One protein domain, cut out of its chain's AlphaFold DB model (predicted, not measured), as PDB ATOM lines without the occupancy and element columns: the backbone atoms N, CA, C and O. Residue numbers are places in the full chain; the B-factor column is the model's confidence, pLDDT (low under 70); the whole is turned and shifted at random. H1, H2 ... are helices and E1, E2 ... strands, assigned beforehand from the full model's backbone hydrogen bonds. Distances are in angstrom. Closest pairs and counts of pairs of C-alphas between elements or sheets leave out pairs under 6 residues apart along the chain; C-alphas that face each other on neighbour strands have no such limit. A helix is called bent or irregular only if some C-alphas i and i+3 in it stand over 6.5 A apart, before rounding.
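AT A GLANCE: This is residues 2 to 32 and 462 to 645 of the 647 residues of the protein "Peptidase_S9 domain-containing protein" of Candidatus Lokiarchaeota archaeon (UniProt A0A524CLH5). A small three-stranded sheet, E1, E2 and E3, sits at one end of H3 and H7 in an elongated, up-and-down bundle of six long helices. H3 and H5 lie in the middle, H6 and H7 pack together on one side, and H2 with H1 lies on the other, where residues 26 to 32 stick out. The printed part has 215 residues, in the order H1 H2 H3 E1 E2 H4 H5 H6 E3 H7, and is mostly helix; the sheet, E2 - E1 - E3, is antiparallel. It is only just loose, close to compact, with a radius of gyration of the C-alphas of 20.8 A and spans of 72 by 40 by 30 A.

IN THESE COORDINATES: The strands are E1, residues 525 to 530, E2, 536 to 539, and E3, 612 to 615. H6, residues 574 to 605, is the longest helix at 46.5 A; it has a kink of 47 degrees near residue 599 and is only just irregular, with C-alphas 598 and 601 6.8 A apart. H7, 617 to 644, measures 39.6 A and ends with C-alpha 644 at (20.961, 27.423, 37.146). H3, 497 to 523, is 39.5 A long, H5, 551 to 572, 31.0 A, and H4 is residues 540 to 545. H2, 462 to 489, is 38.3 A long; H1, 2 to 30, is 41.0 A long, from C-alpha 2 at (31.672, 33.653, 24.151).

HOW THE PARTS SIT: Inner strand E1 pairs with E3, N 528 to O 614 at 2.9 A, and with E2, N 529 to O 536 at 2.8 A; E1 and E2 form a hairpin. H6 is on one face of the sheet, giving two layers, helix and sheet; H4 and H7 only graze the sheet. H7 touches H3, closest C-alphas Ser 521 and Gly 618 at 3.9 A, and they run opposite ways at a shallow tilt of 16 degrees. H6 touches H7 with residues 574 to 585 alone, closest C-alphas Ile 575 and Ile 630 at 4.6 A. H5 touches H3, closest C-alphas Glu 515 and Leu 567 at 6.3 A, and H2, Leu 473 and Leu 564 at 6.6 A. H1 touches H2, closest C-alphas Phe 10 and Tyr 478 at 6.6 A, and is apart from H5, H6 and H7. In H4, H5 and H7 every O i to N i+4 pair is within hydrogen-bond range, against 24 of 25 in H1, 23 of 24 in H2, 21 of 23 in H3 and 24 of 28 in H6.

THE WHOLE: The C-alphas farthest apart, those of Lys 494 and Ser 605, are 72.4 A apart. Residues 33 to 461 are not printed, and C-alphas 32 and 462 are 17.7 A apart across that cut. Of the links that are printed whole, none is long. The mean pLDDT of the printed part is 77.0, and 58 residues are under 70, among them 24 to 32, 540 to 555 and 603 to 612.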
ATOM      1  N   LYS A   2      32.510  34.797  24.588       52.38
ATOM      2  CA  LYS A   2      31.672  33.653  24.151       52.38
ATOM      3  C   LYS A   2      32.289  32.806  23.017       52.38
ATOM      4  O   LYS A   2      32.342  31.591  23.132       52.38
ATOM      5  N   HIS A   3      32.848  33.437  21.979       59.56
ATOM      6  CA  HIS A   3      33.535  32.715  20.894       59.56
ATOM      7  C   HIS A   3      34.929  32.200  21.278       59.56
ATOM      8  O   HIS A   3      35.310  31.119  20.845       59.56
ATOM      9  N   LYS A   4      35.681  32.943  22.104       66.31
ATOM     10  CA  LYS A   4      37.043  32.553  22.512       66.31
ATOM     11  C   LYS A   4      37.047  31.287  23.386       66.31
ATOM     12  O   LYS A   4      37.857  30.406  23.149       66.31
ATOM     13  N   SER A   5      36.111  31.164  24.330       60.59
ATOM     14  CA  SER A   5      36.006  29.990  25.220       60.59
ATOM     15  C   SER A   5      35.528  28.720  24.507       60.59
ATOM     16  O   SER A   5      36.033  27.640  24.787       60.59
ATOM     17  N   LEU A   6      34.603  28.843  23.550       60.16
ATOM     18  CA  LEU A   6      34.127  27.703  22.764       60.16
ATOM     19  C   LEU A   6      35.185  27.208  21.762       60.16
ATOM     20  O   LEU A   6      35.364  26.004  21.609       60.16
ATOM     21  N   LYS A   7      35.913  28.136  21.120       67.00
ATOM     22  CA  LYS A   7      37.076  27.806  20.281       67.00
ATOM     23  C   LYS A   7      38.171  27.126  21.103       67.00
ATOM     24  O   LYS A   7      38.704  26.123  20.661       67.00
ATOM     25  N   PHE A   8      38.453  27.627  22.308       69.25
ATOM     26  CA  PHE A   8      39.423  27.017  23.218       69.25
ATOM     27  C   PHE A   8      39.038  25.580  23.595       69.25
ATOM     28  O   PHE A   8      39.866  24.689  23.484       69.25
ATOM     29  N   LEU A   9      37.775  25.331  23.955       60.66
ATOM     30  CA  LEU A   9      37.290  23.984  24.272       60.66
ATOM     31  C   LEU A   9      37.412  23.018  23.083       60.66
ATOM     32  O   LEU A   9      37.829  21.879  23.255       60.66
ATOM     33  N   PHE A  10      37.069  23.480  21.881       68.50
ATOM     34  CA  PHE A  10      37.216  22.692  20.659       68.50
ATOM     35  C   PHE A  10      38.681  22.355  20.367       68.50
ATOM     36  O   PHE A  10      38.986  21.207  20.062       68.50
ATOM     37  N   ILE A  11      39.585  23.328  20.533       71.12
ATOM     38  CA  ILE A  11      41.029  23.115  20.396       71.12
ATOM     39  C   ILE A  11      41.513  22.104  21.434       71.12
ATOM     40  O   ILE A  11      42.165  21.153  21.051       71.12
ATOM     41  N   VAL A  12      41.140  22.232  22.712       69.94
ATOM     42  CA  VAL A  12      41.544  21.278  23.763       69.94
ATOM     43  C   VAL A  12      41.065  19.861  23.453       69.94
ATOM     44  O   VAL A  12      41.822  18.917  23.631       69.94
ATOM     45  N   LEU A  13      39.836  19.700  22.964       61.59
ATOM     46  CA  LEU A  13      39.287  18.391  22.609       61.59
ATOM     47  C   LEU A  13      39.990  17.771  21.404       61.59
ATOM     48  O   LEU A  13      40.381  16.611  21.469       61.59
ATOM     49  N   ILE A  14      40.196  18.542  20.334       72.69
ATOM     50  CA  ILE A  14      40.953  18.078  19.167       72.69
ATOM     51  C   ILE A  14      42.396  17.781  19.556       72.69
ATOM     52  O   ILE A  14      42.904  16.729  19.201       72.69
ATOM     53  N   SER A  15      43.049  18.661  20.313       71.00
ATOM     54  CA  SER A  15      44.412  18.459  20.793       71.00
ATOM     55  C   SER A  15      44.513  17.239  21.697       71.00
ATOM     56  O   SER A  15      45.492  16.526  21.584       71.00
ATOM     57  N   PHE A  16      43.517  16.953  22.540       70.00
ATOM     58  CA  PHE A  16      43.491  15.742  23.359       70.00
ATOM     59  C   PHE A  16      43.314  14.483  22.503       70.00
ATOM     60  O   PHE A  16      44.061  13.527  22.676       70.00
ATOM     61  N   MET A  17      42.383  14.488  21.544       65.00
ATOM     62  CA  MET A  17      42.177  13.350  20.638       65.00
ATOM     63  C   MET A  17      43.385  13.112  19.730       65.00
ATOM     64  O   MET A  17      43.802  11.970  19.558       65.00
ATOM     65  N   LEU A  18      43.982  14.178  19.191       71.44
ATOM     66  CA  LEU A  18      45.213  14.113  18.407       71.44
ATOM     67  C   LEU A  18      46.391  13.687  19.272       71.44
ATOM     68  O   LEU A  18      47.151  12.842  18.835       71.44
ATOM     69  N   PHE A  19      46.529  14.213  20.492       74.31
ATOM     70  CA  PHE A  19      47.585  13.808  21.417       74.31
ATOM     71  C   PHE A  19      47.454  12.335  21.773       74.31
ATOM     72  O   PHE A  19      48.451  11.641  21.732       74.31
ATOM     73  N   PHE A  20      46.254  11.834  22.063       64.38
ATOM     74  CA  PHE A  20      46.060  10.419  22.373       64.38
ATOM     75  C   PHE A  20      46.297   9.530  21.147       64.38
ATOM     76  O   PHE A  20      46.959   8.505  21.254       64.38
ATOM     77  N   SER A  21      45.827   9.950  19.967       62.47
ATOM     78  CA  SER A  21      46.082   9.239  18.706       62.47
ATOM     79  C   SER A  21      47.573   9.228  18.357       62.47
ATOM     80  O   SER A  21      48.097   8.211  17.917       62.47
ATOM     81  N   LEU A  22      48.268  10.345  18.591       65.19
ATOM     82  CA  LEU A  22      49.703  10.497  18.366       65.19
ATOM     83  C   LEU A  22      50.519   9.773  19.442       65.19
ATOM     84  O   LEU A  22      51.536   9.189  19.123       65.19
ATOM     85  N   TYR A  23      50.074   9.767  20.696       70.25
ATOM     86  CA  TYR A  23      50.685   9.027  21.799       70.25
ATOM     87  C   TYR A  23      50.567   7.528  21.559       70.25
ATOM     88  O   TYR A  23      51.555   6.819  21.677       70.25
ATOM     89  N   TYR A  24      49.395   7.051  21.135       63.12
ATOM     90  CA  TYR A  24      49.218   5.673  20.693       63.12
ATOM     91  C   TYR A  24      50.108   5.361  19.483       63.12
ATOM     92  O   TYR A  24      50.770   4.331  19.468       63.12
ATOM     93  N   PHE A  25      50.192   6.261  18.497       60.34
ATOM     94  CA  PHE A  25      51.087   6.115  17.343       60.34
ATOM     95  C   PHE A  25      52.570   6.060  17.745       60.34
ATOM     96  O   PHE A  25      53.318   5.225  17.250       60.34
ATOM     97  N   ILE A  26      53.002   6.928  18.657       60.69
ATOM     98  CA  ILE A  26      54.377   6.975  19.148       60.69
ATOM     99  C   ILE A  26      54.665   5.721  19.978       60.69
ATOM    100  O   ILE A  26      55.646   5.043  19.713       60.69
ATOM    101  N   ASN A  27      53.790   5.338  20.908       55.47
ATOM    102  CA  ASN A  27      54.006   4.170  21.762       55.47
ATOM    103  C   ASN A  27      53.903   2.841  21.018       55.47
ATOM    104  O   ASN A  27      54.697   1.956  21.296       55.47
ATOM    105  N   SER A  28      52.988   2.689  20.058       54.97
ATOM    106  CA  SER A  28      52.946   1.484  19.213       54.97
ATOM    107  C   SER A  28      54.208   1.329  18.362       54.97
ATOM    108  O   SER A  28      54.579   0.211  18.034       54.97
ATOM    109  N   ASN A  29      54.910   2.428  18.062       51.41
ATOM    110  CA  ASN A  29      56.204   2.395  17.385       51.41
ATOM    111  C   ASN A  29      57.409   2.309  18.339       51.41
ATOM    112  O   ASN A  29      58.447   1.807  17.928       51.41
ATOM    113  N   ILE A  30      57.299   2.768  19.591       48.44
ATOM    114  CA  ILE A  30      58.368   2.679  20.608       48.44
ATOM    115  C   ILE A  30      58.380   1.306  21.299       48.44
ATOM    116  O   ILE A  30      59.450   0.802  21.620       48.44
ATOM    117  N   VAL A  31      57.216   0.670  21.486       43.72
ATOM    118  CA  VAL A  31      57.097  -0.702  22.022       43.72
ATOM    119  C   VAL A  31      57.533  -1.755  20.992       43.72
ATOM    120  O   VAL A  31      57.675  -2.922  21.344       43.72
ATOM    121  N   LYS A  32      57.900  -1.347  19.763       46.66
ATOM    122  CA  LYS A  32      58.773  -2.123  18.860       46.66
ATOM    123  C   LYS A  32      60.199  -2.207  19.432       46.66
ATOM    124  O   LYS A  32      61.177  -1.919  18.739       46.66
ATOM    125  N   GLN A 462      45.891   4.711   7.665       82.44
ATOM    126  CA  GLN A 462      45.839   4.973   9.105       82.44
ATOM    127  C   GLN A 462      45.615   6.450   9.429       82.44
ATOM    128  O   GLN A 462      44.709   6.770  10.196       82.44
ATOM    129  N   ILE A 463      46.372   7.365   8.813       82.38
ATOM    130  CA  ILE A 463      46.173   8.809   9.018       82.38
ATOM    131  C   ILE A 463      44.773   9.244   8.542       82.38
ATOM    132  O   ILE A 463      44.055   9.851   9.342       82.38
ATOM    133  N   PRO A 464      44.324   8.921   7.308       85.44
ATOM    134  CA  PRO A 464      42.957   9.201   6.873       85.44
ATOM    135  C   PRO A 464      41.875   8.658   7.809       85.44
ATOM    136  O   PRO A 464      40.928   9.377   8.112       85.44
ATOM    137  N   VAL A 465      42.013   7.424   8.300       80.94
ATOM    138  CA  VAL A 465      41.043   6.792   9.204       80.94
ATOM    139  C   VAL A 465      41.026   7.490  10.559       80.94
ATOM    140  O   VAL A 465      39.949   7.819  11.049       80.94
ATOM    141  N   ILE A 466      42.186   7.797  11.143       81.06
ATOM    142  CA  ILE A 466      42.274   8.543  12.408       81.06
ATOM    143  C   ILE A 466      41.663   9.939  12.257       81.06
ATOM    144  O   ILE A 466      40.887  10.370  13.114       81.06
ATOM    145  N   LEU A 467      41.968  10.646  11.166       82.00
ATOM    146  CA  LEU A 467      41.388  11.960  10.884       82.00
ATOM    147  C   LEU A 467      39.875  11.867  10.705       82.00
ATOM    148  O   LEU A 467      39.146  12.659  11.298       82.00
ATOM    149  N   LEU A 468      39.397  10.884   9.943       82.31
ATOM    150  CA  LEU A 468      37.977  10.654   9.723       82.31
ATOM    151  C   LEU A 468      37.257  10.360  11.042       82.31
ATOM    152  O   LEU A 468      36.270  11.024  11.342       82.31
ATOM    153  N   LEU A 469      37.776   9.444  11.863       78.19
ATOM    154  CA  LEU A 469      37.240   9.137  13.193       78.19
ATOM    155  C   LEU A 469      37.234  10.375  14.096       78.19
ATOM    156  O   LEU A 469      36.235  10.666  14.751       78.19
ATOM    157  N   THR A 470      38.314  11.157  14.081       80.56
ATOM    158  CA  THR A 470      38.415  12.401  14.854       80.56
ATOM    159  C   THR A 470      37.370  13.417  14.405       80.56
ATOM    160  O   THR A 470      36.695  14.012  15.243       80.56
ATOM    161  N   ILE A 471      37.188  13.620  13.099       83.12
ATOM    162  CA  ILE A 471      36.182  14.531  12.529       83.12
ATOM    163  C   ILE A 471      34.776  14.063  12.904       83.12
ATOM    164  O   ILE A 471      33.975  14.846  13.421       83.12
ATOM    165  N   ILE A 472      34.505  12.778  12.684       79.56
ATOM    166  CA  ILE A 472      33.225  12.139  12.961       79.56
ATOM    167  C   ILE A 472      32.845  12.292  14.436       79.56
ATOM    168  O   ILE A 472      31.701  12.620  14.722       79.56
ATOM    169  N   LEU A 473      33.780  12.132  15.372       79.00
ATOM    170  CA  LEU A 473      33.499  12.248  16.806       79.00
ATOM    171  C   LEU A 473      33.475  13.704  17.296       79.00
ATOM    172  O   LEU A 473      32.605  14.095  18.079       79.00
ATOM    173  N   SER A 474      34.400  14.538  16.819       80.19
ATOM    174  CA  SER A 474      34.564  15.912  17.305       80.19
ATOM    175  C   SER A 474      33.472  16.863  16.817       80.19
ATOM    176  O   SER A 474      33.059  17.738  17.582       80.19
ATOM    177  N   ILE A 475      32.959  16.709  15.588       84.44
ATOM    178  CA  ILE A 475      31.940  17.615  15.036       84.44
ATOM    179  C   ILE A 475      30.612  17.515  15.806       84.44
ATOM    180  O   ILE A 475      30.154  18.549  16.307       84.44
ATOM    181  N   PRO A 476      29.979  16.336  15.966       81.75
ATOM    182  CA  PRO A 476      28.744  16.205  16.735       81.75
ATOM    183  C   PRO A 476      28.941  16.658  18.175       81.75
ATOM    184  O   PRO A 476      28.105  17.390  18.709       81.75
ATOM    185  N   MET A 477      30.080  16.309  18.780       81.44
ATOM    186  CA  MET A 477      30.398  16.736  20.134       81.44
ATOM    187  C   MET A 477      30.478  18.260  20.239       81.44
ATOM    188  O   MET A 477      29.833  18.850  21.107       81.44
ATOM    189  N   TYR A 478      31.179  18.924  19.319       84.19
ATOM    190  CA  TYR A 478      31.243  20.381  19.248       84.19
ATOM    191  C   TYR A 478      29.866  21.016  19.050       84.19
ATOM    192  O   TYR A 478      29.533  21.985  19.735       84.19
ATOM    193  N   LEU A 479      29.041  20.481  18.146       85.88
ATOM    194  CA  LEU A 479      27.698  20.998  17.880       85.88
ATOM    195  C   LEU A 479      26.786  20.860  19.104       85.88
ATOM    196  O   LEU A 479      26.093  21.817  19.464       85.88
ATOM    197  N   LEU A 480      26.825  19.714  19.788       82.81
ATOM    198  CA  LEU A 480      26.073  19.471  21.018       82.81
ATOM    199  C   LEU A 480      26.528  20.397  22.139       82.81
ATOM    200  O   LEU A 480      25.703  21.067  22.759       82.81
ATOM    201  N   VAL A 481      27.840  20.500  22.345       83.81
ATOM    202  CA  VAL A 481      28.458  21.406  23.313       83.81
ATOM    203  C   VAL A 481      28.063  22.848  23.034       83.81
ATOM    204  O   VAL A 481      27.596  23.542  23.933       83.81
ATOM    205  N   ARG A 482      28.176  23.303  21.784       84.81
ATOM    206  CA  ARG A 482      27.794  24.656  21.368       84.81
ATOM    207  C   ARG A 482      26.321  24.926  21.637       84.81
ATOM    208  O   ARG A 482      25.987  25.989  22.163       84.81
ATOM    209  N   ARG A 483      25.441  23.990  21.272       87.06
ATOM    210  CA  ARG A 483      23.993  24.095  21.484       87.06
ATOM    211  C   ARG A 483      23.666  24.212  22.972       87.06
ATOM    212  O   ARG A 483      22.936  25.123  23.364       87.06
ATOM    213  N   ASP A 484      24.222  23.328  23.791       83.81
ATOM    214  CA  ASP A 484      23.957  23.268  25.228       83.81
ATOM    215  C   ASP A 484      24.548  24.469  25.973       83.81
ATOM    216  O   ASP A 484      23.847  25.091  26.775       83.81
ATOM    217  N   VAL A 485      25.792  24.857  25.663       84.94
ATOM    218  CA  VAL A 485      26.422  26.067  26.207       84.94
ATOM    219  C   VAL A 485      25.588  27.286  25.833       84.94
ATOM    220  O   VAL A 485      25.234  28.059  26.714       84.94
ATOM    221  N   ASN A 486      25.181  27.458  24.573       85.25
ATOM    222  CA  ASN A 486      24.379  28.622  24.184       85.25
ATOM    223  C   ASN A 486      23.038  28.705  24.923       85.25
ATOM    224  O   ASN A 486      22.656  29.800  25.335       85.25
ATOM    225  N   LYS A 487      22.354  27.573  25.133       87.38
ATOM    226  CA  LYS A 487      21.074  27.529  25.857       87.38
ATOM    227  C   LYS A 487      21.229  27.763  27.363       87.38
ATOM    228  O   LYS A 487      20.415  28.466  27.957       87.38
ATOM    229  N   LYS A 488      22.245  27.166  27.997       84.94
ATOM    230  CA  LYS A 488      22.408  27.168  29.463       84.94
ATOM    231  C   LYS A 488      23.228  28.349  29.970       84.94
ATOM    232  O   LYS A 488      22.855  28.955  30.965       84.94
ATOM    233  N   PHE A 489      24.291  28.736  29.269       84.25
ATOM    234  CA  PHE A 489      25.206  29.808  29.681       84.25
ATOM    235  C   PHE A 489      24.532  31.182  29.779       84.25
ATOM    236  O   PHE A 489      24.969  32.032  30.554       84.25
ATOM    237  N   LEU A 490      23.463  31.412  29.006       84.50
ATOM    238  CA  LEU A 490      22.650  32.629  29.111       84.50
ATOM    239  C   LEU A 490      21.886  32.716  30.441       84.50
ATOM    240  O   LEU A 490      21.583  33.820  30.879       84.50
ATOM    241  N   LYS A 491      21.616  31.577  31.089       87.81
ATOM    242  CA  LYS A 491      20.885  31.490  32.362       87.81
ATOM    243  C   LYS A 491      21.798  31.533  33.595       87.81
ATOM    244  O   LYS A 491      21.294  31.641  34.703       87.81
ATOM    245  N   VAL A 492      23.119  31.439  33.418       87.62
ATOM    246  CA  VAL A 492      24.099  31.418  34.520       87.62
ATOM    247  C   VAL A 492      24.516  32.845  34.892       87.62
ATOM    248  O   VAL A 492      24.811  33.661  34.009       87.62
ATOM    249  N   GLN A 493      24.588  33.141  36.194       89.19
ATOM    250  CA  GLN A 493      25.059  34.432  36.706       89.19
ATOM    251  C   GLN A 493      26.494  34.740  36.253       89.19
ATOM    252  O   GLN A 493      27.309  33.845  36.036       89.19
ATOM    253  N   LYS A 494      26.831  36.027  36.084       89.31
ATOM    254  CA  LYS A 494      28.129  36.444  35.518       89.31
ATOM    255  C   LYS A 494      29.325  35.937  36.340       89.31
ATOM    256  O   LYS A 494      30.306  35.516  35.730       89.31
ATOM    257  N   SER A 495      29.215  35.951  37.669       90.75
ATOM    258  CA  SER A 495      30.206  35.440  38.631       90.75
ATOM    259  C   SER A 495      30.501  33.949  38.435       90.75
ATOM    260  O   SER A 495      31.658  33.538  38.441       90.75
ATOM    261  N   ASP A 496      29.474  33.150  38.151       90.25
ATOM    262  CA  ASP A 496      29.586  31.692  38.065       90.25
ATOM    263  C   ASP A 496      29.960  31.165  36.677       90.25
ATOM    264  O   ASP A 496      30.258  29.980  36.517       90.25
ATOM    265  N   LYS A 497      29.998  32.024  35.649       87.12
ATOM    266  CA  LYS A 497      30.264  31.611  34.258       87.12
ATOM    267  C   LYS A 497      31.580  30.855  34.092       87.12
ATOM    268  O   LYS A 497      31.617  29.884  33.341       87.12
ATOM    269  N   LYS A 498      32.654  31.261  34.781       87.94
ATOM    270  CA  LYS A 498      33.955  30.566  34.709       87.94
ATOM    271  C   LYS A 498      33.854  29.158  35.305       87.94
ATOM    272  O   LYS A 498      34.247  28.195  34.653       87.94
ATOM    273  N   LYS A 499      33.272  29.040  36.503       88.25
ATOM    274  CA  LYS A 499      33.072  27.762  37.203       88.25
ATOM    275  C   LYS A 499      32.164  26.824  36.410       88.25
ATOM    276  O   LYS A 499      32.500  25.656  36.235       88.25
ATOM    277  N   PHE A 500      31.069  27.352  35.858       87.62
ATOM    278  CA  PHE A 500      30.187  26.615  34.956       87.62
ATOM    279  C   PHE A 500      30.950  26.073  33.746       87.62
ATOM    280  O   PHE A 500      30.829  24.892  33.445       87.62
ATOM    281  N   MET A 501      31.765  26.897  33.075       83.94
ATOM    282  CA  MET A 501      32.522  26.453  31.901       83.94
ATOM    283  C   MET A 501      33.552  25.374  32.232       83.94
ATOM    284  O   MET A 501      33.681  24.440  31.450       83.94
ATOM    285  N   ILE A 502      34.248  25.463  33.370       85.19
ATOM    286  CA  ILE A 502      35.215  24.437  33.800       85.19
ATOM    287  C   ILE A 502      34.504  23.110  34.074       85.19
ATOM    288  O   ILE A 502      34.896  22.082  33.527       85.19
ATOM    289  N   LEU A 503      33.427  23.128  34.868       85.56
ATOM    290  CA  LEU A 503      32.674  21.917  35.208       85.56
ATOM    291  C   LEU A 503      32.010  21.298  33.973       85.56
ATOM    292  O   LEU A 503      32.060  20.087  33.784       85.56
ATOM    293  N   TYR A 504      31.428  22.130  33.108       85.25
ATOM    294  CA  TYR A 504      30.822  21.685  31.857       85.25
ATOM    295  C   TYR A 504      31.866  21.081  30.909       85.25
ATOM    296  O   TYR A 504      31.633  20.025  30.336       85.25
ATOM    297  N   THR A 505      33.033  21.714  30.779       82.38
ATOM    298  CA  THR A 505      34.154  21.198  29.978       82.38
ATOM    299  C   THR A 505      34.646  19.859  30.510       82.38
ATOM    300  O   THR A 505      34.719  18.901  29.752       82.38
ATOM    301  N   SER A 506      34.919  19.775  31.813       83.50
ATOM    302  CA  SER A 506      35.413  18.549  32.455       83.50
ATOM    303  C   SER A 506      34.431  17.396  32.267       83.50
ATOM    304  O   SER A 506      34.829  16.276  31.975       83.50
ATOM    305  N   GLN A 507      33.133  17.687  32.353       85.44
ATOM    306  CA  GLN A 507      32.080  16.721  32.082       85.44
ATOM    307  C   GLN A 507      32.078  16.233  30.629       85.44
ATOM    308  O   GLN A 507      31.971  15.038  30.388       85.44
ATOM    309  N   VAL A 508      32.149  17.154  29.670       83.94
ATOM    310  CA  VAL A 508      32.172  16.833  28.236       83.94
ATOM    311  C   VAL A 508      33.385  15.970  27.899       83.94
ATOM    312  O   VAL A 508      33.250  14.973  27.200       83.94
ATOM    313  N   VAL A 509      34.554  16.340  28.426       83.38
ATOM    314  CA  VAL A 509      35.799  15.583  28.262       83.38
ATOM    315  C   VAL A 509      35.655  14.197  28.890       83.38
ATOM    316  O   VAL A 509      35.915  13.207  28.219       83.38
ATOM    317  N   GLY A 510      35.160  14.113  30.128       86.50
ATOM    318  CA  GLY A 510      34.921  12.840  30.809       86.50
ATOM    319  C   GLY A 510      33.960  11.923  30.049       86.50
ATOM    320  O   GLY A 510      34.244  10.740  29.898       86.50
ATOM    321  N   MET A 511      32.871  12.464  29.493       86.25
ATOM    322  CA  MET A 511      31.940  11.702  28.650       86.25
ATOM    323  C   MET A 511      32.611  11.203  27.370       86.25
ATOM    324  O   MET A 511      32.482  10.027  27.044       86.25
ATOM    325  N   GLY A 512      33.375  12.059  26.686       83.31
ATOM    326  CA  GLY A 512      34.145  11.656  25.507       83.31
ATOM    327  C   GLY A 512      35.131  10.526  25.813       83.31
ATOM    328  O   GLY A 512      35.194   9.558  25.064       83.31
ATOM    329  N   ILE A 513      35.833  10.602  26.950       84.31
ATOM    330  CA  ILE A 513      36.757   9.556  27.411       84.31
ATOM    331  C   ILE A 513      36.010   8.247  27.692       84.31
ATOM    332  O   ILE A 513      36.442   7.191  27.242       84.31
ATOM    333  N   THR A 514      34.876   8.288  28.397       89.69
ATOM    334  CA  THR A 514      34.113   7.060  28.685       89.69
ATOM    335  C   THR A 514      33.569   6.390  27.424       89.69
ATOM    336  O   THR A 514      33.688   5.179  27.300       89.69
ATOM    337  N   GLU A 515      33.022   7.153  26.470       87.31
ATOM    338  CA  GLU A 515      32.549   6.608  25.185       87.31
ATOM    339  C   GLU A 515      33.699   6.016  24.369       87.31
ATOM    340  O   GLU A 515      33.554   4.962  23.759       87.31
ATOM    341  N   PHE A 516      34.870   6.654  24.408       83.31
ATOM    342  CA  PHE A 516      36.074   6.117  23.789       83.31
ATOM    343  C   PHE A 516      36.462   4.760  24.392       83.31
ATOM    344  O   PHE A 516      36.672   3.805  23.655       83.31
ATOM    345  N   PHE A 517      36.489   4.619  25.717       86.56
ATOM    346  CA  PHE A 517      36.794   3.325  26.338       86.56
ATOM    347  C   PHE A 517      35.701   2.271  26.117       86.56
ATOM    348  O   PHE A 517      36.025   1.097  25.951       86.56
ATOM    349  N   ILE A 518      34.427   2.667  26.039       88.12
ATOM    350  CA  ILE A 518      33.345   1.767  25.609       88.12
ATOM    351  C   ILE A 518      33.589   1.302  24.171       88.12
ATOM    352  O   ILE A 518      33.445   0.120  23.886       88.12
ATOM    353  N   PHE A 519      34.038   2.173  23.267       83.69
ATOM    354  CA  PHE A 519      34.420   1.755  21.920       83.69
ATOM    355  C   PHE A 519      35.559   0.722  21.930       83.69
ATOM    356  O   PHE A 519      35.447  -0.334  21.311       83.69
ATOM    357  N   PHE A 520      36.627   0.985  22.687       80.44
ATOM    358  CA  PHE A 520      37.756   0.053  22.824       80.44
ATOM    359  C   PHE A 520      37.362  -1.283  23.457       80.44
ATOM    360  O   PHE A 520      37.967  -2.314  23.164       80.44
ATOM    361  N   SER A 521      36.314  -1.292  24.277       85.19
ATOM    362  CA  SER A 521      35.795  -2.520  24.865       85.19
ATOM    363  C   SER A 521      35.294  -3.530  23.826       85.19
ATOM    364  O   SER A 521      35.423  -4.730  24.048       85.19
ATOM    365  N   PHE A 522      34.814  -3.069  22.662       79.12
ATOM    366  CA  PHE A 522      34.391  -3.947  21.562       79.12
ATOM    367  C   PHE A 522      35.560  -4.627  20.847       79.12
ATOM    368  O   PHE A 522      35.379  -5.688  20.249       79.12
ATOM    369  N   LEU A 523      36.741  -4.005  20.896       74.50
ATOM    370  CA  LEU A 523      37.984  -4.568  20.365       74.50
ATOM    371  C   LEU A 523      38.631  -5.535  21.357       74.50
ATOM    372  O   LEU A 523      39.507  -6.299  20.987       74.50
ATOM    373  N   SER A 524      38.214  -5.506  22.618       79.06
ATOM    374  CA  SER A 524      38.705  -6.421  23.642       79.06
ATOM    375  C   SER A 524      37.849  -7.694  23.674       79.06
ATOM    376  O   SER A 524      36.692  -7.667  23.241       79.06
ATOM    377  N   PRO A 525      38.360  -8.812  24.218       79.31
ATOM    378  CA  PRO A 525      37.538  -9.986  24.478       79.31
ATOM    379  C   PRO A 525      36.317  -9.597  25.315       79.31
ATOM    380  O   PRO A 525      36.452  -9.001  26.386       79.31
ATOM    381  N   ILE A 526      35.123  -9.909  24.819       82.06
ATOM    382  CA  ILE A 526      33.857  -9.688  25.531       82.06
ATOM    383  C   ILE A 526      33.569 -10.902  26.416       82.06
ATOM    384  O   ILE A 526      33.092 -10.777  27.544       82.06
ATOM    385  N   VAL A 527      33.918 -12.080  25.911       80.81
ATOM    386  CA  VAL A 527      33.721 -13.370  26.564       80.81
ATOM    387  C   VAL A 527      35.034 -14.114  26.528       80.81
ATOM    388  O   VAL A 527      35.701 -14.101  25.500       80.81
ATOM    389  N   ILE A 528      35.386 -14.786  27.614       75.94
ATOM    390  CA  ILE A 528      36.456 -15.775  27.604       75.94
ATOM    391  C   ILE A 528      35.785 -17.125  27.817       75.94
ATOM    392  O   ILE A 528      35.257 -17.407  28.894       75.94
ATOM    393  N   LEU A 529      35.748 -17.941  26.771       73.00
ATOM    394  CA  LEU A 529      35.391 -19.343  26.906       73.00
ATOM    395  C   LEU A 529      36.612 -20.063  27.457       73.00
ATOM    396  O   LEU A 529      37.692 -19.954  26.888       73.00
ATOM    397  N   LEU A 530      36.438 -20.800  28.546       61.69
ATOM    398  CA  LEU A 530      37.475 -21.643  29.130       61.69
ATOM    399  C   LEU A 530      37.046 -23.114  28.979       61.69
ATOM    400  O   LEU A 530      36.563 -23.721  29.941       61.69
ATOM    401  N   PRO A 531      37.136 -23.719  27.780       58.31
ATOM    402  CA  PRO A 531      37.286 -25.163  27.703       58.31
ATOM    403  C   PRO A 531      38.537 -25.578  28.488       58.31
ATOM    404  O   PRO A 531      39.438 -24.769  28.695       58.31
ATOM    405  N   GLN A 532      38.588 -26.842  28.913       52.59
ATOM    406  CA  GLN A 532      39.600 -27.380  29.836       52.59
ATOM    407  C   GLN A 532      41.075 -27.092  29.472       52.59
ATOM    408  O   GLN A 532      41.941 -27.297  30.316       52.59
ATOM    409  N   SER A 533      41.375 -26.624  28.256       48.84
ATOM    410  CA  SER A 533      42.739 -26.466  27.743       48.84
ATOM    411  C   SER A 533      43.067 -25.165  27.008       48.84
ATOM    412  O   SER A 533      44.248 -24.908  26.807       48.84
ATOM    413  N   ASN A 534      42.087 -24.357  26.580       53.44
ATOM    414  CA  ASN A 534      42.340 -23.159  25.764       53.44
ATOM    415  C   ASN A 534      41.395 -22.029  26.169       53.44
ATOM    416  O   ASN A 534      40.184 -22.179  26.060       53.44
ATOM    417  N   ALA A 535      41.918 -20.887  26.605       54.91
ATOM    418  CA  ALA A 535      41.093 -19.718  26.876       54.91
ATOM    419  C   ALA A 535      40.775 -18.983  25.566       54.91
ATOM    420  O   ALA A 535      41.579 -18.214  25.053       54.91
ATOM    421  N   TYR A 536      39.578 -19.175  25.019       66.19
ATOM    422  CA  TYR A 536      39.153 -18.451  23.827       66.19
ATOM    423  C   TYR A 536      38.473 -17.144  24.210       66.19
ATOM    424  O   TYR A 536      37.292 -17.112  24.564       66.19
ATOM    425  N   GLY A 537      39.215 -16.047  24.093       63.06
ATOM    426  CA  GLY A 537      38.615 -14.724  24.011       63.06
ATOM    427  C   GLY A 537      37.785 -14.612  22.731       63.06
ATOM    428  O   GLY A 537      38.333 -14.710  21.642       63.06
ATOM    429  N   ILE A 538      36.474 -14.411  22.855       71.75
ATOM    430  CA  ILE A 538      35.621 -13.969  21.752       71.75
ATOM    431  C   ILE A 538      35.459 -12.461  21.903       71.75
ATOM    432  O   ILE A 538      34.757 -11.969  22.796       71.75
ATOM    433  N   SER A 539      36.138 -11.719  21.040       71.06
ATOM    434  CA  SER A 539      35.853 -10.310  20.799       71.06
ATOM    435  C   SER A 539      34.702 -10.172  19.802       71.06
ATOM    436  O   SER A 539      34.355 -11.112  19.077       71.06
ATOM    437  N   LEU A 540      34.107  -8.978  19.714       66.25
ATOM    438  CA  LEU A 540      33.191  -8.708  18.608       66.25
ATOM    439  C   LEU A 540      33.940  -8.853  17.275       66.25
ATOM    440  O   LEU A 540      33.403  -9.453  16.355       66.25
ATOM    441  N   GLY A 541      35.200  -8.408  17.204       63.91
ATOM    442  CA  GLY A 541      36.070  -8.585  16.038       63.91
ATOM    443  C   GLY A 541      36.131 -10.026  15.522       63.91
ATOM    444  O   GLY A 541      36.076 -10.241  14.314       63.91
ATOM    445  N   ASP A 542      36.142 -11.019  16.410       64.31
ATOM    446  CA  ASP A 542      36.192 -12.437  16.028       64.31
ATOM    447  C   ASP A 542      34.920 -12.928  15.351       64.31
ATOM    448  O   ASP A 542      34.992 -13.675  14.373       64.31
ATOM    449  N   ILE A 543      33.767 -12.479  15.851       66.19
ATOM    450  CA  ILE A 543      32.465 -12.748  15.237       66.19
ATOM    451  C   ILE A 543      32.451 -12.152  13.827       66.19
ATOM    452  O   ILE A 543      31.972 -12.784  12.893       66.19
ATOM    453  N   LEU A 544      33.021 -10.957  13.663       61.75
ATOM    454  CA  LEU A 544      33.010 -10.219  12.401       61.75
ATOM    455  C   LEU A 544      33.982 -10.780  11.367       61.75
ATOM    456  O   LEU A 544      33.630 -10.843  10.195       61.75
ATOM    457  N   ASN A 545      35.159 -11.229  11.800       58.53
ATOM    458  CA  ASN A 545      36.155 -11.875  10.944       58.53
ATOM    459  C   ASN A 545      35.668 -13.216  10.373       58.53
ATOM    460  O   ASN A 545      36.267 -13.732   9.434       58.53
ATOM    461  N   HIS A 546      34.600 -13.794  10.932       63.53
ATOM    462  CA  HIS A 546      33.967 -14.991  10.381       63.53
ATOM    463  C   HIS A 546      33.103 -14.696   9.145       63.53
ATOM    464  O   HIS A 546      32.755 -15.601   8.391       63.53
ATOM    465  N   PHE A 547      32.766 -13.427   8.922       56.69
ATOM    466  CA  PHE A 547      32.066 -12.973   7.735       56.69
ATOM    467  C   PHE A 547      33.081 -12.403   6.727       56.69
ATOM    468  O   PHE A 547      34.117 -11.877   7.120       56.69
ATOM    469  N   SER A 548      32.800 -12.557   5.427       57.88
ATOM    470  CA  SER A 548      33.715 -12.293   4.297       57.88
ATOM    471  C   SER A 548      34.480 -10.959   4.354       57.88
ATOM    472  O   SER A 548      34.070 -10.033   5.044       57.88
ATOM    473  N   ASP A 549      35.542 -10.811   3.547       59.28
ATOM    474  CA  ASP A 549      36.461  -9.650   3.534       59.28
ATOM    475  C   ASP A 549      35.783  -8.255   3.456       59.28
ATOM    476  O   ASP A 549      36.391  -7.248   3.822       59.28
ATOM    477  N   LEU A 550      34.518  -8.164   3.019       60.62
ATOM    478  CA  LEU A 550      33.735  -6.919   2.976       60.62
ATOM    479  C   LEU A 550      33.069  -6.560   4.322       60.62
ATOM    480  O   LEU A 550      32.849  -5.384   4.628       60.62
ATOM    481  N   VAL A 551      32.721  -7.558   5.133       61.97
ATOM    482  CA  VAL A 551      31.946  -7.388   6.368       61.97
ATOM    483  C   VAL A 551      32.694  -6.616   7.460       61.97
ATOM    484  O   VAL A 551      32.053  -5.765   8.087       61.97
ATOM    485  N   PRO A 552      34.025  -6.755   7.639       61.28
ATOM    486  CA  PRO A 552      34.777  -5.902   8.554       61.28
ATOM    487  C   PRO A 552      34.566  -4.405   8.288       61.28
ATOM    488  O   PRO A 552      34.409  -3.634   9.232       61.28
ATOM    489  N   PHE A 553      34.474  -3.979   7.021       65.25
ATOM    490  CA  PHE A 553      34.256  -2.570   6.684       65.25
ATOM    491  C   PHE A 553      32.850  -2.091   7.064       65.25
ATOM    492  O   PHE A 553      32.704  -1.063   7.727       65.25
ATOM    493  N   ILE A 554      31.814  -2.851   6.689       68.69
ATOM    494  CA  ILE A 554      30.417  -2.540   7.036       68.69
ATOM    495  C   ILE A 554      30.260  -2.442   8.552       68.69
ATOM    496  O   ILE A 554      29.543  -1.573   9.058       68.69
ATOM    497  N   VAL A 555      30.953  -3.303   9.292       65.25
ATOM    498  CA  VAL A 555      30.825  -3.324  10.740       65.25
ATOM    499  C   VAL A 555      31.628  -2.216  11.393       65.25
ATOM    500  O   VAL A 555      31.101  -1.587  12.299       65.25
ATOM    501  N   ILE A 556      32.830  -1.886  10.913       70.69
ATOM    502  CA  ILE A 556      33.543  -0.685  11.372       70.69
ATOM    503  C   ILE A 556      32.649   0.546  11.185       70.69
ATOM    504  O   ILE A 556      32.472   1.320  12.122       70.69
ATOM    505  N   VAL A 557      32.011   0.697  10.020       75.31
ATOM    506  CA  VAL A 557      31.059   1.791   9.771       75.31
ATOM    507  C   VAL A 557      29.872   1.729  10.739       75.31
ATOM    508  O   VAL A 557      29.504   2.748  11.321       75.31
ATOM    509  N   SER A 558      29.304   0.546  10.971       73.56
ATOM    510  CA  SER A 558      28.185   0.358  11.905       73.56
ATOM    511  C   SER A 558      28.574   0.684  13.348       73.56
ATOM    512  O   SER A 558      27.825   1.362  14.044       73.56
ATOM    513  N   LEU A 559      29.765   0.276  13.790       73.69
ATOM    514  CA  LEU A 559      30.318   0.581  15.108       73.69
ATOM    515  C   LEU A 559      30.587   2.074  15.265       73.69
ATOM    516  O   LEU A 559      30.277   2.633  16.312       73.69
ATOM    517  N   ILE A 560      31.086   2.744  14.223       77.38
ATOM    518  CA  ILE A 560      31.226   4.204  14.206       77.38
ATOM    519  C   ILE A 560      29.853   4.869  14.352       77.38
ATOM    520  O   ILE A 560      29.706   5.799  15.140       77.38
ATOM    521  N   ILE A 561      28.830   4.390  13.640       80.19
ATOM    522  CA  ILE A 561      27.464   4.919  13.753       80.19
ATOM    523  C   ILE A 561      26.909   4.698  15.165       80.19
ATOM    524  O   ILE A 561      26.372   5.632  15.757       80.19
ATOM    525  N   ILE A 562      27.063   3.498  15.728       79.75
ATOM    526  CA  ILE A 562      26.634   3.180  17.097       79.75
ATOM    527  C   ILE A 562      27.361   4.075  18.101       79.75
ATOM    528  O   ILE A 562      26.711   4.649  18.970       79.75
ATOM    529  N   LEU A 563      28.672   4.269  17.943       79.06
ATOM    530  CA  LEU A 563      29.472   5.158  18.782       79.06
ATOM    531  C   LEU A 563      28.993   6.608  18.684       79.06
ATOM    532  O   LEU A 563      28.874   7.289  19.696       79.06
ATOM    533  N   LEU A 564      28.672   7.092  17.482       81.75
ATOM    534  CA  LEU A 564      28.128   8.437  17.293       81.75
ATOM    535  C   LEU A 564      26.776   8.602  17.978       81.75
ATOM    536  O   LEU A 564      26.543   9.610  18.645       81.75
ATOM    537  N   LEU A 565      25.880   7.631  17.806       83.00
ATOM    538  CA  LEU A 565      24.559   7.648  18.425       83.00
ATOM    539  C   LEU A 565      24.672   7.566  19.950       83.00
ATOM    540  O   LEU A 565      24.037   8.367  20.639       83.00
ATOM    541  N   GLY A 566      25.529   6.677  20.457       83.62
ATOM    542  CA  GLY A 566      25.875   6.538  21.870       83.62
ATOM    543  C   GLY A 566      26.414   7.843  22.439       83.62
ATOM    544  O   GLY A 566      25.820   8.401  23.357       83.62
ATOM    545  N   LEU A 567      27.425   8.436  21.802       84.56
ATOM    546  CA  LEU A 567      27.999   9.723  22.188       84.56
ATOM    547  C   LEU A 567      26.949  10.841  22.205       84.56
ATOM    548  O   LEU A 567      26.845  11.587  23.182       84.56
ATOM    549  N   VAL A 568      26.145  10.974  21.145       86.12
ATOM    550  CA  VAL A 568      25.092  11.999  21.062       86.12
ATOM    551  C   VAL A 568      24.072  11.823  22.187       86.12
ATOM    552  O   VAL A 568      23.639  12.809  22.807       86.12
ATOM    553  N   PHE A 569      23.701  10.576  22.468       86.88
ATOM    554  CA  PHE A 569      22.732  10.223  23.489       86.88
ATOM    555  C   PHE A 569      23.283  10.443  24.902       86.88
ATOM    556  O   PHE A 569      22.658  11.172  25.677       86.88
ATOM    557  N   SER A 570      24.479   9.940  25.209       88.06
ATOM    558  CA  SER A 570      25.187  10.119  26.482       88.06
ATOM    559  C   SER A 570      25.462  11.588  26.782       88.06
ATOM    560  O   SER A 570      25.212  12.067  27.886       88.06
ATOM    561  N   MET A 571      25.849  12.382  25.788       84.75
ATOM    562  CA  MET A 571      26.044  13.822  25.976       84.75
ATOM    563  C   MET A 571      24.728  14.550  26.296       84.75
ATOM    564  O   MET A 571      24.675  15.442  27.159       84.75
ATOM    565  N   SER A 572      23.642  14.158  25.627       87.12
ATOM    566  CA  SER A 572      22.321  14.769  25.798       87.12
ATOM    567  C   SER A 572      21.672  14.366  27.129       87.12
ATOM    568  O   SER A 572      21.213  15.231  27.884       87.12
ATOM    569  N   LYS A 573      21.667  13.068  27.440       91.56
ATOM    570  CA  LYS A 573      21.008  12.447  28.596       91.56
ATOM    571  C   LYS A 573      21.947  11.425  29.260       91.56
ATOM    572  O   LYS A 573      21.681  10.232  29.197       91.56
ATOM    573  N   PRO A 574      22.995  11.873  29.963       89.31
ATOM    574  CA  PRO A 574      24.078  10.998  30.431       89.31
ATOM    575  C   PRO A 574      23.668   9.901  31.400       89.31
ATOM    576  O   PRO A 574      24.234   8.822  31.357       89.31
ATOM    577  N   ILE A 575      22.664  10.148  32.244       93.06
ATOM    578  CA  ILE A 575      22.141   9.100  33.125       93.06
ATOM    579  C   ILE A 575      21.480   8.002  32.289       93.06
ATOM    580  O   ILE A 575      21.777   6.834  32.481       93.06
ATOM    581  N   ILE A 576      20.625   8.375  31.331       92.69
ATOM    582  CA  ILE A 576      19.921   7.402  30.486       92.69
ATOM    583  C   ILE A 576      20.905   6.695  29.546       92.69
ATOM    584  O   ILE A 576      20.804   5.488  29.381       92.69
ATOM    585  N   GLY A 577      21.869   7.424  28.973       89.88
ATOM    586  CA  GLY A 577      22.935   6.851  28.149       89.88
ATOM    587  C   GLY A 577      23.806   5.875  28.928       89.88
ATOM    588  O   GLY A 577      23.968   4.744  28.493       89.88
ATOM    589  N   GLY A 578      24.242   6.252  30.130       91.25
ATOM    590  CA  GLY A 578      24.979   5.358  31.017       91.25
ATOM    591  C   GLY A 578      24.175   4.114  31.413       91.25
ATOM    592  O   GLY A 578      24.709   3.015  31.358       91.25
ATOM    593  N   PHE A 579      22.878   4.240  31.726       92.56
ATOM    594  CA  PHE A 579      22.016   3.074  31.976       92.56
ATOM    595  C   PHE A 579      21.872   2.177  30.745       92.56
ATOM    596  O   PHE A 579      21.951   0.961  30.869       92.56
ATOM    597  N   PHE A 580      21.688   2.758  29.561       89.25
ATOM    598  CA  PHE A 580      21.614   1.999  28.316       89.25
ATOM    599  C   PHE A 580      22.924   1.244  28.050       89.25
ATOM    600  O   PHE A 580      22.906   0.033  27.838       89.25
ATOM    601  N   ASN A 581      24.060   1.931  28.185       88.69
ATOM    602  CA  ASN A 581      25.393   1.348  28.056       88.69
ATOM    603  C   ASN A 581      25.695   0.304  29.138       88.69
ATOM    604  O   ASN A 581      26.492  -0.587  28.896       88.69
ATOM    605  N   PHE A 582      25.069   0.380  30.312       90.75
ATOM    606  CA  PHE A 582      25.196  -0.629  31.365       90.75
ATOM    607  C   PHE A 582      24.353  -1.878  31.068       90.75
ATOM    608  O   PHE A 582      24.776  -3.002  31.328       90.75
ATOM    609  N   ILE A 583      23.166  -1.682  30.490       88.19
ATOM    610  CA  ILE A 583      22.206  -2.745  30.178       88.19
ATOM    611  C   ILE A 583      22.648  -3.588  28.972       88.19
ATOM    612  O   ILE A 583      22.389  -4.789  28.948       88.19
ATOM    613  N   ILE A 584      23.330  -3.006  27.979       84.50
ATOM    614  CA  ILE A 584      23.770  -3.765  26.796       84.50
ATOM    615  C   ILE A 584      24.711  -4.935  27.160       84.50
ATOM    616  O   ILE A 584      24.391  -6.059  26.772       84.50
ATOM    617  N   PRO A 585      25.805  -4.743  27.929       80.25
ATOM    618  CA  PRO A 585      26.631  -5.835  28.446       80.25
ATOM    619  C   PRO A 585      25.819  -6.947  29.112       80.25
ATOM    620  O   PRO A 585      26.045  -8.121  28.841       80.25
ATOM    621  N   LEU A 586      24.824  -6.585  29.932       80.69
ATOM    622  CA  LEU A 586      23.935  -7.541  30.597       80.69
ATOM    623  C   LEU A 586      23.116  -8.360  29.595       80.69
ATOM    624  O   LEU A 586      23.024  -9.575  29.746       80.69
ATOM    625  N   PHE A 587      22.562  -7.738  28.552       84.19
ATOM    626  CA  PHE A 587      21.854  -8.472  27.501       84.19
ATOM    627  C   PHE A 587      22.776  -9.365  26.677       84.19
ATOM    628  O   PHE A 587      22.359 -10.458  26.305       84.19
ATOM    629  N   ILE A 588      24.015  -8.939  26.421       78.75
ATOM    630  CA  ILE A 588      25.013  -9.785  25.760       78.75
ATOM    631  C   ILE A 588      25.284 -11.019  26.627       78.75
ATOM    632  O   ILE A 588      25.181 -12.133  26.127       78.75
ATOM    633  N   ILE A 589      25.529 -10.843  27.931       77.00
ATOM    634  CA  ILE A 589      25.727 -11.956  28.877       77.00
ATOM    635  C   ILE A 589      24.513 -12.887  28.887       77.00
ATOM    636  O   ILE A 589      24.668 -14.096  28.753       77.00
ATOM    637  N   LEU A 590      23.305 -12.339  29.033       81.75
ATOM    638  CA  LEU A 590      22.073 -13.126  29.080       81.75
ATOM    639  C   LEU A 590      21.830 -13.873  27.767       81.75
ATOM    640  O   LEU A 590      21.457 -15.042  27.792       81.75
ATOM    641  N   GLY A 591      22.081 -13.227  26.628       80.56
ATOM    642  CA  GLY A 591      21.987 -13.836  25.306       80.56
ATOM    643  C   GLY A 591      22.994 -14.968  25.129       80.56
ATOM    644  O   GLY A 591      22.629 -16.046  24.671       80.56
ATOM    645  N   LEU A 592      24.237 -14.772  25.568       74.19
ATOM    646  CA  LEU A 592      25.264 -15.811  25.556       74.19
ATOM    647  C   LEU A 592      24.914 -16.967  26.487       74.19
ATOM    648  O   LEU A 592      25.085 -18.116  26.100       74.19
ATOM    649  N   PHE A 593      24.387 -16.689  27.679       76.12
ATOM    650  CA  PHE A 593      23.942 -17.717  28.616       76.12
ATOM    651  C   PHE A 593      22.741 -18.498  28.068       76.12
ATOM    652  O   PHE A 593      22.646 -19.711  28.251       76.12
ATOM    653  N   PHE A 594      21.841 -17.821  27.353       80.38
ATOM    654  CA  PHE A 594      20.710 -18.438  26.669       80.38
ATOM    655  C   PHE A 594      21.169 -19.345  25.520       80.38
ATOM    656  O   PHE A 594      20.798 -20.516  25.486       80.38
ATOM    657  N   VAL A 595      22.039 -18.842  24.637       75.06
ATOM    658  CA  VAL A 595      22.681 -19.624  23.567       75.06
ATOM    659  C   VAL A 595      23.414 -20.819  24.175       75.06
ATOM    660  O   VAL A 595      23.157 -21.956  23.792       75.06
ATOM    661  N   TYR A 596      24.244 -20.594  25.191       73.56
ATOM    662  CA  TYR A 596      24.932 -21.647  25.930       73.56
ATOM    663  C   TYR A 596      23.965 -22.705  26.464       73.56
ATOM    664  O   TYR A 596      24.194 -23.890  26.263       73.56
ATOM    665  N   SER A 597      22.861 -22.302  27.095       77.44
ATOM    666  CA  SER A 597      21.880 -23.230  27.667       77.44
ATOM    667  C   SER A 597      21.189 -24.084  26.602       77.44
ATOM    668  O   SER A 597      20.967 -25.271  26.832       77.44
ATOM    669  N   ILE A 598      20.900 -23.513  25.426       79.50
ATOM    670  CA  ILE A 598      20.344 -24.250  24.280       79.50
ATOM    671  C   ILE A 598      21.372 -25.241  23.734       79.50
ATOM    672  O   ILE A 598      21.064 -26.411  23.511       79.50
ATOM    673  N   PHE A 599      22.605 -24.782  23.527       73.88
ATOM    674  CA  PHE A 599      23.632 -25.583  22.878       73.88
ATOM    675  C   PHE A 599      24.371 -26.516  23.831       73.88
ATOM    676  O   PHE A 599      25.041 -27.409  23.342       73.88
ATOM    677  N   LYS A 600      24.233 -26.408  25.156       74.81
ATOM    678  CA  LYS A 600      24.921 -27.288  26.119       74.81
ATOM    679  C   LYS A 600      24.620 -28.770  25.875       74.81
ATOM    680  O   LYS A 600      25.520 -29.600  25.979       74.81
ATOM    681  N   GLY A 601      23.381 -29.104  25.505       72.31
ATOM    682  CA  GLY A 601      22.994 -30.477  25.151       72.31
ATOM    683  C   GLY A 601      23.668 -30.982  23.869       72.31
ATOM    684  O   GLY A 601      24.086 -32.130  23.808       72.31
ATOM    685  N   VAL A 602      23.843 -30.105  22.876       70.25
ATOM    686  CA  VAL A 602      24.531 -30.428  21.615       70.25
ATOM    687  C   VAL A 602      26.048 -30.456  21.816       70.25
ATOM    688  O   VAL A 602      26.718 -31.383  21.398       70.25
ATOM    689  N   ALA A 603      26.603 -29.470  22.513       61.03
ATOM    690  CA  ALA A 603      28.019 -29.371  22.833       61.03
ATOM    691  C   ALA A 603      28.493 -30.591  23.633       61.03
ATOM    692  O   ALA A 603      29.521 -31.168  23.303       61.03
ATOM    693  N   SER A 604      27.711 -31.042  24.622       65.81
ATOM    694  CA  SER A 604      28.026 -32.269  25.363       65.81
ATOM    695  C   SER A 604      27.954 -33.531  24.499       65.81
ATOM    696  O   SER A 604      28.776 -34.421  24.700       65.81
ATOM    697  N   SER A 605      27.062 -33.602  23.502       57.97
ATOM    698  CA  SER A 605      27.004 -34.750  22.586       57.97
ATOM    699  C   SER A 605      28.141 -34.784  21.557       57.97
ATOM    700  O   SER A 605      28.475 -35.866  21.085       57.97
ATOM    701  N   VAL A 606      28.784 -33.646  21.258       48.53
ATOM    702  CA  VAL A 606      30.030 -33.575  20.460       48.53
ATOM    703  C   VAL A 606      31.302 -33.434  21.313       48.53
ATOM    704  O   VAL A 606      32.354 -33.064  20.800       48.53
ATOM    705  N   GLY A 607      31.234 -33.719  22.618       47.00
ATOM    706  CA  GLY A 607      32.408 -33.734  23.502       47.00
ATOM    707  C   GLY A 607      32.981 -32.356  23.866       47.00
ATOM    708  O   GLY A 607      34.037 -32.269  24.490       47.00
ATOM    709  N   ILE A 608      32.292 -31.262  23.536       53.91
ATOM    710  CA  ILE A 608      32.696 -29.900  23.898       53.91
ATOM    711  C   ILE A 608      32.218 -29.605  25.329       53.91
ATOM    712  O   ILE A 608      31.084 -29.178  25.565       53.91
ATOM    713  N   ASN A 609      33.103 -29.814  26.306       58.00
ATOM    714  CA  ASN A 609      32.839 -29.496  27.709       58.00
ATOM    715  C   ASN A 609      33.135 -28.017  28.009       58.00
ATOM    716  O   ASN A 609      34.230 -27.637  28.423       58.00
ATOM    717  N   LEU A 610      32.143 -27.162  27.783       60.81
ATOM    718  CA  LEU A 610      32.191 -25.748  28.152       60.81
ATOM    719  C   LEU A 610      31.980 -25.603  29.676       60.81
ATOM    720  O   LEU A 610      30.854 -25.379  30.134       60.81
ATOM    721  N   GLN A 611      33.047 -25.783  30.459       59.81
ATOM    722  CA  GLN A 611      32.978 -25.781  31.927       59.81
ATOM    723  C   GLN A 611      32.864 -24.380  32.533       59.81
ATOM    724  O   GLN A 611      32.261 -24.232  33.595       59.81
ATOM    725  N   SER A 612      33.388 -23.342  31.872       66.50
ATOM    726  CA  SER A 612      33.209 -21.970  32.349       66.50
ATOM    727  C   SER A 612      33.201 -20.933  31.227       66.50
ATOM    728  O   SER A 612      33.958 -20.994  30.257       66.50
ATOM    729  N   ILE A 613      32.286 -19.975  31.370       74.88
ATOM    730  CA  ILE A 613      32.249 -18.730  30.610       74.88
ATOM    731  C   ILE A 613      32.694 -17.655  31.597       74.88
ATOM    732  O   ILE A 613      32.024 -17.441  32.607       74.88
ATOM    733  N   SER A 614      33.820 -17.006  31.324       78.31
ATOM    734  CA  SER A 614      34.301 -15.872  32.108       78.31
ATOM    735  C   SER A 614      34.059 -14.561  31.363       78.31
ATOM    736  O   SER A 614      33.942 -14.521  30.132       78.31
ATOM    737  N   TYR A 615      33.968 -13.472  32.121       81.56
ATOM    738  CA  TYR A 615      33.843 -12.136  31.558       81.56
ATOM    739  C   TYR A 615      35.168 -11.718  30.931       81.56
ATOM    740  O   TYR A 615      36.212 -11.742  31.582       81.56
ATOM    741  N   GLY A 616      35.123 -11.312  29.665       82.94
ATOM    742  CA  GLY A 616      36.280 -10.714  29.024       82.94
ATOM    743  C   GLY A 616      36.541  -9.296  29.537       82.94
ATOM    744  O   GLY A 616      35.643  -8.607  30.034       82.94
ATOM    745  N   SER A 617      37.788  -8.842  29.403       82.75
ATOM    746  CA  SER A 617      38.219  -7.507  29.837       82.75
ATOM    747  C   SER A 617      37.429  -6.380  29.170       82.75
ATOM    748  O   SER A 617      37.184  -5.352  29.803       82.75
ATOM    749  N   GLY A 618      36.963  -6.586  27.933       86.50
ATOM    750  CA  GLY A 618      36.092  -5.648  27.234       86.50
ATOM    751  C   GLY A 618      34.792  -5.425  27.988       86.50
ATOM    752  O   GLY A 618      34.437  -4.299  28.317       86.50
ATOM    753  N   LEU A 619      34.115  -6.500  28.368       87.69
ATOM    754  CA  LEU A 619      32.847  -6.399  29.080       87.69
ATOM    755  C   LEU A 619      32.995  -5.671  30.425       87.69
ATOM    756  O   LEU A 619      32.198  -4.788  30.734       87.69
ATOM    757  N   ILE A 620      34.055  -5.981  31.178       87.44
ATOM    758  CA  ILE A 620      34.372  -5.314  32.449       87.44
ATOM    759  C   ILE A 620      34.622  -3.819  32.220       87.44
ATOM    760  O   ILE A 620      34.022  -2.978  32.895       87.44
ATOM    761  N   LEU A 621      35.468  -3.475  31.242       89.88
ATOM    762  CA  LEU A 621      35.768  -2.090  30.886       89.88
ATOM    763  C   LEU A 621      34.494  -1.330  30.499       89.88
ATOM    764  O   LEU A 621      34.268  -0.225  30.993       89.88
ATOM    765  N   TRP A 622      33.632  -1.932  29.677       92.12
ATOM    766  CA  TRP A 622      32.356  -1.344  29.276       92.12
ATOM    767  C   TRP A 622      31.480  -1.050  30.495       92.12
ATOM    768  O   TRP A 622      31.040   0.088  30.683       92.12
ATOM    769  N   THR A 623      31.270  -2.035  31.370       91.00
ATOM    770  CA  THR A 623      30.444  -1.875  32.571       91.00
ATOM    771  C   THR A 623      30.965  -0.754  33.474       91.00
ATOM    772  O   THR A 623      30.183   0.101  33.898       91.00
ATOM    773  N   ILE A 624      32.278  -0.698  33.726       92.31
ATOM    774  CA  ILE A 624      32.889   0.359  34.546       92.31
ATOM    775  C   ILE A 624      32.672   1.733  33.900       92.31
ATOM    776  O   ILE A 624      32.248   2.675  34.574       92.31
ATOM    777  N   MET A 625      32.906   1.862  32.592       94.81
ATOM    778  CA  MET A 625      32.719   3.136  31.891       94.81
ATOM    779  C   MET A 625      31.259   3.593  31.891       94.81
ATOM    780  O   MET A 625      30.994   4.780  32.086       94.81
ATOM    781  N   ALA A 626      30.307   2.669  31.755       93.38
ATOM    782  CA  ALA A 626      28.884   2.971  31.855       93.38
ATOM    783  C   ALA A 626      28.506   3.512  33.249       93.38
ATOM    784  O   ALA A 626      27.784   4.506  33.356       93.38
ATOM    785  N   ILE A 627      29.057   2.939  34.327       93.00
ATOM    786  CA  ILE A 627      28.867   3.451  35.696       93.00
ATOM    787  C   ILE A 627      29.434   4.871  35.827       93.00
ATOM    788  O   ILE A 627      28.757   5.766  36.342       93.00
ATOM    789  N   ILE A 628      30.643   5.116  35.313       92.88
ATOM    790  CA  ILE A 628      31.265   6.450  35.332       92.88
ATOM    791  C   ILE A 628      30.399   7.471  34.573       92.88
ATOM    792  O   ILE A 628      30.225   8.602  35.037       92.88
ATOM    793  N   GLN A 629      29.780   7.086  33.454       93.50
ATOM    794  CA  GLN A 629      28.837   7.945  32.728       93.50
ATOM    795  C   GLN A 629      27.605   8.313  33.557       93.50
ATOM    796  O   GLN A 629      27.203   9.483  33.575       93.50
ATOM    797  N   ILE A 630      27.029   7.348  34.283       94.00
ATOM    798  CA  ILE A 630      25.907   7.597  35.199       94.00
ATOM    799  C   ILE A 630      26.333   8.602  36.276       94.00
ATOM    800  O   ILE A 630      25.622   9.585  36.506       94.00
ATOM    801  N   LEU A 631      27.516   8.423  36.874       93.19
ATOM    802  CA  LEU A 631      28.066   9.341  37.874       93.19
ATOM    803  C   LEU A 631      28.251  10.755  37.306       93.19
ATOM    804  O   LEU A 631      27.792  11.725  37.916       93.19
ATOM    805  N   PHE A 632      28.815  10.901  36.102       90.94
ATOM    806  CA  PHE A 632      28.888  12.200  35.426       90.94
ATOM    807  C   PHE A 632      27.508  12.807  35.172       90.94
ATOM    808  O   PHE A 632      27.344  14.029  35.249       90.94
ATOM    809  N   GLY A 633      26.503  11.982  34.884       91.06
ATOM    810  CA  GLY A 633      25.120  12.410  34.746       91.06
ATOM    811  C   GLY A 633      24.504  12.912  36.052       91.06
ATOM    812  O   GLY A 633      23.865  13.967  36.055       91.06
ATOM    813  N   ILE A 634      24.744  12.230  37.172       92.31
ATOM    814  CA  ILE A 634      24.300  12.656  38.507       92.31
ATOM    815  C   ILE A 634      24.976  13.978  38.887       92.31
ATOM    816  O   ILE A 634      24.295  14.945  39.248       92.31
ATOM    817  N   LEU A 635      26.297  14.071  38.701       88.81
ATOM    818  CA  LEU A 635      27.059  15.303  38.904       88.81
ATOM    819  C   LEU A 635      26.506  16.441  38.030       88.81
ATOM    820  O   LEU A 635      26.320  17.555  38.527       88.81
ATOM    821  N   LYS A 636      26.133  16.165  36.766       88.31
ATOM    822  CA  LYS A 636      25.443  17.132  35.885       88.31
ATOM    823  C   LYS A 636      24.250  17.749  36.588       88.31
ATOM    824  O   LYS A 636      24.113  18.967  36.608       88.31
ATOM    825  N   ILE A 637      23.373  16.906  37.127       88.94
ATOM    826  CA  ILE A 637      22.104  17.331  37.710       88.94
ATOM    827  C   ILE A 637      22.356  18.138  38.978       88.94
ATOM    828  O   ILE A 637      21.783  19.218  39.114       88.94
ATOM    829  N   ILE A 638      23.225  17.656  39.867       88.88
ATOM    830  CA  ILE A 638      23.524  18.320  41.142       88.88
ATOM    831  C   ILE A 638      24.115  19.711  40.892       88.88
ATOM    832  O   ILE A 638      23.601  20.710  41.405       88.88
ATOM    833  N   TYR A 639      25.157  19.805  40.063       85.25
ATOM    834  CA  TYR A 639      25.862  21.066  39.841       85.25
ATOM    835  C   TYR A 639      25.099  22.021  38.924       85.25
ATOM    836  O   TYR A 639      25.002  23.208  39.236       85.25
ATOM    837  N   GLN A 640      24.512  21.538  37.821       83.00
ATOM    838  CA  GLN A 640      23.758  22.419  36.925       83.00
ATOM    839  C   GLN A 640      22.498  22.943  37.611       83.00
ATOM    840  O   GLN A 640      22.210  24.122  37.456       83.00
ATOM    841  N   LYS A 641      21.787  22.151  38.433       83.62
ATOM    842  CA  LYS A 641      20.654  22.688  39.208       83.62
ATOM    843  C   LYS A 641      21.100  23.782  40.177       83.62
ATOM    844  O   LYS A 641      20.397  24.773  40.274       83.62
ATOM    845  N   ARG A 642      22.250  23.650  40.848       85.62
ATOM    846  CA  ARG A 642      22.758  24.686  41.769       85.62
ATOM    847  C   ARG A 642      23.170  25.975  41.054       85.62
ATOM    848  O   ARG A 642      22.862  27.047  41.544       85.62
ATOM    849  N   LEU A 643      23.814  25.874  39.891       82.88
ATOM    850  CA  LEU A 643      24.279  27.042  39.124       82.88
ATOM    851  C   LEU A 643      23.185  27.686  38.248       82.88
ATOM    852  O   LEU A 643      23.355  28.815  37.793       82.88
ATOM    853  N   ILE A 644      22.095  26.959  37.967       81.19
ATOM    854  CA  ILE A 644      20.961  27.423  37.146       81.19
ATOM    855  C   ILE A 644      19.754  27.819  38.022       81.19
ATOM    856  O   ILE A 644      18.860  28.510  37.534       81.19
ATOM    857  N   LYS A 645      19.698  27.426  39.307       72.25
ATOM    858  CA  LYS A 645      18.591  27.808  40.197       72.25
ATOM    859  C   LYS A 645      18.641  29.289  40.595       72.25
ATOM    860  O   LYS A 645      19.461  29.702  41.403       72.25
TER     861      LYS A 645